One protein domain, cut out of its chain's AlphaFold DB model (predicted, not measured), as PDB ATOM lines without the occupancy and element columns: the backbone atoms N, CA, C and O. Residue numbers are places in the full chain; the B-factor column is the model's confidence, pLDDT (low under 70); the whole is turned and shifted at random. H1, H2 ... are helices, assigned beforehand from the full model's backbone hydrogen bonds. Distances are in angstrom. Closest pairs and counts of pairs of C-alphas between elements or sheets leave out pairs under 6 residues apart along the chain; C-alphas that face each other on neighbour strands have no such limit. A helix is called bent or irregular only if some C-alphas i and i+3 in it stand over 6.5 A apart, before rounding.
ATOM      1  N   TRP A 218     -63.787  -2.369 -42.668       86.62
ATOM      2  CA  TRP A 218     -62.465  -2.192 -42.059       86.62
ATOM      3  C   TRP A 218     -61.557  -1.250 -42.864       86.62
ATOM      4  O   TRP A 218     -60.670  -0.628 -42.284       86.62
ATOM      5  N   TRP A 219     -61.773  -1.119 -44.175       89.56
ATOM      6  CA  TRP A 219     -61.029  -0.196 -45.031       89.56
ATOM      7  C   TRP A 219     -61.410   1.256 -44.745       89.56
ATOM      8  O   TRP A 219     -60.536   2.115 -44.658       89.56
ATOM      9  N   GLU A 220     -62.697   1.529 -44.523       83.56
ATOM     10  CA  GLU A 220     -63.174   2.849 -44.091       83.56
ATOM     11  C   GLU A 220     -62.599   3.221 -42.719       83.56
ATOM     12  O   GLU A 220     -62.125   4.340 -42.516       83.56
ATOM     13  N   TYR A 221     -62.552   2.256 -41.794       80.81
ATOM     14  CA  TYR A 221     -61.911   2.441 -40.491       80.81
ATOM     15  C   TYR A 221     -60.407   2.721 -40.620       80.81
ATOM     16  O   TYR A 221     -59.877   3.630 -39.987       80.81
ATOM     17  N   TYR A 222     -59.712   1.976 -41.480       81.62
ATOM     18  CA  TYR A 222     -58.294   2.198 -41.746       81.62
ATOM     19  C   TYR A 222     -58.041   3.583 -42.356       81.62
ATOM     20  O   TYR A 222     -57.106   4.270 -41.948       81.62
ATOM     21  N   TYR A 223     -58.872   4.017 -43.305       83.38
ATOM     22  CA  TYR A 223     -58.717   5.319 -43.950       83.38
ATOM     23  C   TYR A 223     -58.957   6.467 -42.967       83.38
ATOM     24  O   TYR A 223     -58.119   7.356 -42.859       83.38
ATOM     25  N   THR A 224     -60.045   6.405 -42.196       86.31
ATOM     26  CA  THR A 224     -60.386   7.424 -41.189       86.31
ATOM     27  C   THR A 224     -59.355   7.506 -40.062       86.31
ATOM     28  O   THR A 224     -58.988   8.601 -39.634       86.31
ATOM     29  N   TYR A 225     -58.832   6.365 -39.605       80.81
ATOM     30  CA  TYR A 225     -57.779   6.340 -38.592       80.81
ATOM     31  C   TYR A 225     -56.470   6.942 -39.117       80.81
ATOM     32  O   TYR A 225     -55.850   7.761 -38.442       80.81
ATOM     33  N   ASN A 226     -56.055   6.578 -40.335       79.06
ATOM     34  CA  ASN A 226     -54.836   7.134 -40.920       79.06
ATOM     35  C   ASN A 226     -54.978   8.619 -41.248       79.06
ATOM     36  O   ASN A 226     -54.038   9.363 -40.993       79.06
ATOM     37  N   SER A 227     -56.129   9.078 -41.746       80.88
ATOM     38  CA  SER A 227     -56.338  10.508 -41.997       80.88
ATOM     39  C   SER A 227     -56.260  11.322 -40.705       80.88
ATOM     40  O   SER A 227     -55.621  12.368 -40.683       80.88
ATOM     41  N   ALA A 228     -56.829  10.819 -39.604       79.44
ATOM     42  CA  ALA A 228     -56.735  11.478 -38.302       79.44
ATOM     43  C   ALA A 228     -55.295  11.498 -37.759       79.44
ATOM     44  O   ALA A 228     -54.844  12.516 -37.241       79.44
ATOM     45  N   ALA A 229     -54.553  10.396 -37.906       73.81
ATOM     46  CA  ALA A 229     -53.154  10.326 -37.488       73.81
ATOM     47  C   ALA A 229     -52.245  11.254 -38.313       73.81
ATOM     48  O   ALA A 229     -51.323  11.850 -37.759       73.81
ATOM     49  N   ILE A 230     -52.511  11.392 -39.616       78.25
ATOM     50  CA  ILE A 230     -51.794  12.322 -40.497       78.25
ATOM     51  C   ILE A 230     -52.061  13.762 -40.059       78.25
ATOM     52  O   ILE A 230     -51.101  14.481 -39.809       78.25
ATOM     53  N   HIS A 231     -53.324  14.151 -39.861       79.38
ATOM     54  CA  HIS A 231     -53.658  15.502 -39.402       79.38
ATOM     55  C   HIS A 231     -53.068  15.830 -38.025       79.38
ATOM     56  O   HIS A 231     -52.489  16.897 -37.848       79.38
ATOM     57  N   ALA A 232     -53.104  14.894 -37.071       78.19
ATOM     58  CA  ALA A 232     -52.448  15.085 -35.775       78.19
ATOM     59  C   ALA A 232     -50.918  15.233 -35.907       78.19
ATOM     60  O   ALA A 232     -50.285  15.967 -35.151       78.19
ATOM     61  N   GLY A 233     -50.312  14.532 -36.871       82.62
ATOM     62  CA  GLY A 233     -48.897  14.685 -37.204       82.62
ATOM     63  C   GLY A 233     -48.574  16.040 -37.839       82.62
ATOM     64  O   GLY A 233     -47.532  16.616 -37.531       82.62
ATOM     65  N   GLU A 234     -49.459  16.560 -38.693       81.88
ATOM     66  CA  GLU A 234     -49.339  17.885 -39.310       81.88
ATOM     67  C   GLU A 234     -49.440  19.006 -38.268       81.88
ATOM     68  O   GLU A 234     -48.589  19.891 -38.254       81.88
ATOM     69  N   GLU A 235     -50.411  18.939 -37.352       81.62
ATOM     70  CA  GLU A 235     -50.554  19.915 -36.261       81.62
ATOM     71  C   GLU A 235     -49.320  19.940 -35.353       81.62
ATOM     72  O   GLU A 235     -48.795  21.011 -35.050       81.62
ATOM     73  N   LEU A 236     -48.797  18.765 -34.980       81.69
ATOM     74  CA  LEU A 236     -47.580  18.673 -34.173       81.69
ATOM     75  C   LEU A 236     -46.366  19.253 -34.911       81.69
ATOM     76  O   LEU A 236     -45.529  19.914 -34.301       81.69
ATOM     77  N   LEU A 237     -46.251  19.015 -36.220       80.50
ATOM     78  CA  LEU A 237     -45.167  19.576 -37.024       80.50
ATOM     79  C   LEU A 237     -45.252  21.107 -37.085       80.50
ATOM     80  O   LEU A 237     -44.224  21.771 -36.970       80.50
ATOM     81  N   LEU A 238     -46.457  21.666 -37.227       81.75
ATOM     82  CA  LEU A 238     -46.681  23.112 -37.214       81.75
ATOM     83  C   LEU A 238     -46.367  23.731 -35.845       81.75
ATOM     84  O   LEU A 238     -45.715  24.770 -35.795       81.75
ATOM     85  N   GLU A 239     -46.747  23.079 -34.742       81.50
ATOM     86  CA  GLU A 239     -46.402  23.519 -33.379       81.50
ATOM     87  C   GLU A 239     -44.879  23.550 -33.174       81.50
ATOM     88  O   GLU A 239     -44.326  24.526 -32.661       81.50
ATOM     89  N   ILE A 240     -44.183  22.509 -33.642       76.56
ATOM     90  CA  ILE A 240     -42.719  22.418 -33.608       76.56
ATOM     91  C   ILE A 240     -42.088  23.559 -34.415       76.56
ATOM     92  O   ILE A 240     -41.179  24.220 -33.915       76.56
ATOM     93  N   LEU A 241     -42.573  23.816 -35.632       79.81
ATOM     94  CA  LEU A 241     -42.069  24.897 -36.482       79.81
ATOM     95  C   LEU A 241     -42.290  26.277 -35.847       79.81
ATOM     96  O   LEU A 241     -41.351  27.066 -35.781       79.81
ATOM     97  N   HIS A 242     -43.475  26.532 -35.294       82.00
ATOM     98  CA  HIS A 242     -43.794  27.794 -34.624       82.00
ATOM     99  C   HIS A 242     -42.968  28.000 -33.340       82.00
ATOM    100  O   HIS A 242     -42.519  29.107 -33.038       82.00
ATOM    101  N   SER A 243     -42.704  26.925 -32.586       79.69
ATOM    102  CA  SER A 243     -41.808  26.977 -31.421       79.69
ATOM    103  C   SER A 243     -40.366  27.315 -31.806       79.69
ATOM    104  O   SER A 243     -39.631  27.918 -31.025       79.69
ATOM    105  N   TRP A 244     -39.957  26.938 -33.020       77.31
ATOM    106  CA  TRP A 244     -38.623  27.221 -33.521       77.31
ATOM    107  C   TRP A 244     -38.493  28.675 -33.967       77.31
ATOM    108  O   TRP A 244     -37.544  29.333 -33.554       77.31
ATOM    109  N   GLU A 379     -34.626  20.722 -45.590       69.81
ATOM    110  CA  GLU A 379     -34.472  19.366 -46.127       69.81
ATOM    111  C   GLU A 379     -34.226  18.322 -45.023       69.81
ATOM    112  O   GLU A 379     -34.818  17.239 -45.057       69.81
ATOM    113  N   GLU A 380     -33.440  18.642 -43.991       68.75
ATOM    114  CA  GLU A 380     -33.238  17.759 -42.832       68.75
ATOM    115  C   GLU A 380     -34.539  17.549 -42.029       68.75
ATOM    116  O   GLU A 380     -34.855  16.418 -41.642       68.75
ATOM    117  N   VAL A 381     -35.361  18.593 -41.866       66.44
ATOM    118  CA  VAL A 381     -36.689  18.513 -41.231       66.44
ATOM    119  C   VAL A 381     -37.647  17.644 -42.051       66.44
ATOM    120  O   VAL A 381     -38.298  16.764 -41.485       66.44
ATOM    121  N   LYS A 382     -37.695  17.797 -43.382       68.94
ATOM    122  CA  LYS A 382     -38.509  16.930 -44.259       68.94
ATOM    123  C   LYS A 382     -38.111  15.462 -44.144       68.94
ATOM    124  O   LYS A 382     -38.974  14.582 -44.117       68.94
ATOM    125  N   VAL A 383     -36.810  15.176 -44.090       71.06
ATOM    126  CA  VAL A 383     -36.295  13.810 -43.924       71.06
ATOM    127  C   VAL A 383     -36.692  13.244 -42.558       71.06
ATOM    128  O   VAL A 383     -37.143  12.098 -42.484       71.06
ATOM    129  N   CYS A 384     -36.601  14.045 -41.495       71.00
ATOM    130  CA  CYS A 384     -37.012  13.642 -40.154       71.00
ATOM    131  C   CYS A 384     -38.526  13.373 -40.085       71.00
ATOM    132  O   CYS A 384     -38.937  12.300 -39.649       71.00
ATOM    133  N   ALA A 385     -39.357  14.267 -40.633       68.69
ATOM    134  CA  ALA A 385     -40.807  14.095 -40.711       68.69
ATOM    135  C   ALA A 385     -41.204  12.832 -41.498       68.69
ATOM    136  O   ALA A 385     -42.072  12.077 -41.063       68.69
ATOM    137  N   ARG A 386     -40.518  12.529 -42.610       72.31
ATOM    138  CA  ARG A 386     -40.719  11.276 -43.360       72.31
ATOM    139  C   ARG A 386     -40.313  10.044 -42.560       72.31
ATOM    140  O   ARG A 386     -41.022   9.044 -42.610       72.31
ATOM    141  N   MET A 387     -39.206  10.092 -41.817       70.19
ATOM    142  CA  MET A 387     -38.795   8.983 -40.948       70.19
ATOM    143  C   MET A 387     -39.777   8.764 -39.794       70.19
ATOM    144  O   MET A 387     -40.088   7.614 -39.482       70.19
ATOM    145  N   VAL A 388     -40.304   9.834 -39.198       77.69
ATOM    146  CA  VAL A 388     -41.334   9.757 -38.153       77.69
ATOM    147  C   VAL A 388     -42.639   9.223 -38.727       77.69
ATOM    148  O   VAL A 388     -43.170   8.254 -38.192       77.69
ATOM    149  N   GLY A 389     -43.106   9.756 -39.858       79.62
ATOM    150  CA  GLY A 389     -44.296   9.269 -40.554       79.62
ATOM    151  C   GLY A 389     -44.176   7.799 -40.959       79.62
ATOM    152  O   GLY A 389     -45.085   7.017 -40.700       79.62
ATOM    153  N   ALA A 390     -43.030   7.378 -41.502       70.00
ATOM    154  CA  ALA A 390     -42.770   5.978 -41.838       70.00
ATOM    155  C   ALA A 390     -42.698   5.081 -40.593       70.00
ATOM    156  O   ALA A 390     -43.192   3.957 -40.627       70.00
ATOM    157  N   SER A 391     -42.127   5.565 -39.487       72.12
ATOM    158  CA  SER A 391     -42.054   4.820 -38.223       72.12
ATOM    159  C   SER A 391     -43.423   4.694 -37.554       72.12
ATOM    160  O   SER A 391     -43.745   3.632 -37.027       72.12
ATOM    161  N   LEU A 392     -44.249   5.741 -37.610       71.00
ATOM    162  CA  LEU A 392     -45.633   5.720 -37.140       71.00
ATOM    163  C   LEU A 392     -46.493   4.806 -38.010       71.00
ATOM    164  O   LEU A 392     -47.193   3.953 -37.475       71.00
ATOM    165  N   LEU A 393     -46.365   4.896 -39.335       72.69
ATOM    166  CA  LEU A 393     -47.028   3.988 -40.268       72.69
ATOM    167  C   LEU A 393     -46.600   2.538 -40.019       72.69
ATOM    168  O   LEU A 393     -47.441   1.646 -39.984       72.69
ATOM    169  N   TRP A 394     -45.309   2.291 -39.788       73.69
ATOM    170  CA  TRP A 394     -44.799   0.963 -39.461       73.69
ATOM    171  C   TRP A 394     -45.270   0.475 -38.089       73.69
ATOM    172  O   TRP A 394     -45.547  -0.708 -37.941       73.69
ATOM    173  N   LEU A 395     -45.421   1.346 -37.089       67.38
ATOM    174  CA  LEU A 395     -46.010   0.984 -35.797       67.38
ATOM    175  C   LEU A 395     -47.493   0.636 -35.934       67.38
ATOM    176  O   LEU A 395     -47.924  -0.367 -35.372       67.38
ATOM    177  N   VAL A 396     -48.257   1.408 -36.707       64.75
ATOM    178  CA  VAL A 396     -49.681   1.151 -36.967       64.75
ATOM    179  C   VAL A 396     -49.858  -0.148 -37.764       64.75
ATOM    180  O   VAL A 396     -50.630  -1.018 -37.364       64.75
ATOM    181  N   MET A 397     -49.082  -0.338 -38.832       69.88
ATOM    182  CA  MET A 397     -49.141  -1.533 -39.684       69.88
ATOM    183  C   MET A 397     -48.526  -2.771 -39.018       69.88
ATOM    184  O   MET A 397     -49.022  -3.885 -39.176       69.88
ATOM    185  N   GLY A 398     -47.455  -2.592 -38.248       62.91
ATOM    186  CA  GLY A 398     -46.718  -3.654 -37.566       62.91
ATOM    187  C   GLY A 398     -47.382  -4.124 -36.273       62.91
ATOM    188  O   GLY A 398     -47.305  -5.308 -35.950       62.91
ATOM    189  N   CYS A 399     -48.094  -3.246 -35.555       54.03
ATOM    190  CA  CYS A 399     -48.885  -3.644 -34.385       54.03
ATOM    191  C   CYS A 399     -50.264  -4.214 -34.754       54.03
ATOM    192  O   CYS A 399     -50.910  -4.810 -33.895       54.03
ATOM    193  N   GLY A 400     -50.711  -4.076 -36.009       51.41
ATOM    194  CA  GLY A 400     -52.020  -4.557 -36.462       51.41
ATOM    195  C   GLY A 400     -52.130  -6.065 -36.728       51.41
ATOM    196  O   GLY A 400     -53.233  -6.601 -36.655       51.41
TER     197      GLY A 400
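Overview. This is residues 218 to 244 and 379 to 400 of the 411 residues of an uncharacterized protein of Ascodesmis nigricans (UniProt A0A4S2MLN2). Two long helices, H1 and H2, lie side by side with a gap between them, running opposite ways and crossing at a small angle as a narrow X that is closest near the middle of each. H1 is the longer one and makes the long axis of a rod that spans 39 by 17 by 15 A. The printed part has 49 residues with two named helices, H1 then H2 along the chain, and no named strand; the class is all helix. The whole is loose, with a radius of gyration of the C-alphas of 12.3 A.

Along the chain. H1, the longest helix, takes residues 218 to 244 and measures 38.8 A from first to last C-alpha. It begins at C-alpha 218 at (-62.465, -2.192, -42.059) and ends at C-alpha 244 at (-38.623, 27.221, -33.521). H2 takes residues 379 to 399 and measures 29.6 A from first to last C-alpha, ending at C-alpha 399 at (-48.885, -3.644, -34.385). Gly 400 follows it as the last printed residue.

Arrangement. H1 and H2 are close but not clearly touching, with 2 pairs of C-alphas within 8 A. Their closest C-alphas are those of Gly 233 and Gly 389, 7.9 A apart. Their centres are 11.7 A apart. They run opposite ways at a shallow tilt of 32 degrees, only just short of steep. In H1 and H2 every O i to N i+4 pair is within hydrogen-bond range. Neither helix is bent or irregular.

Size, cuts and confidence. The two C-alphas farthest apart are those of Trp 218 and Trp 244, 38.8 A. Residues 245 to 378 are not printed, and across this cut C-alphas 244 and 379 are 15.4 A apart. The mean pLDDT of the printed part is 75.6. Confidence is low, under 70, at residues 379 to 382, residue 385 and residues 395 to 400.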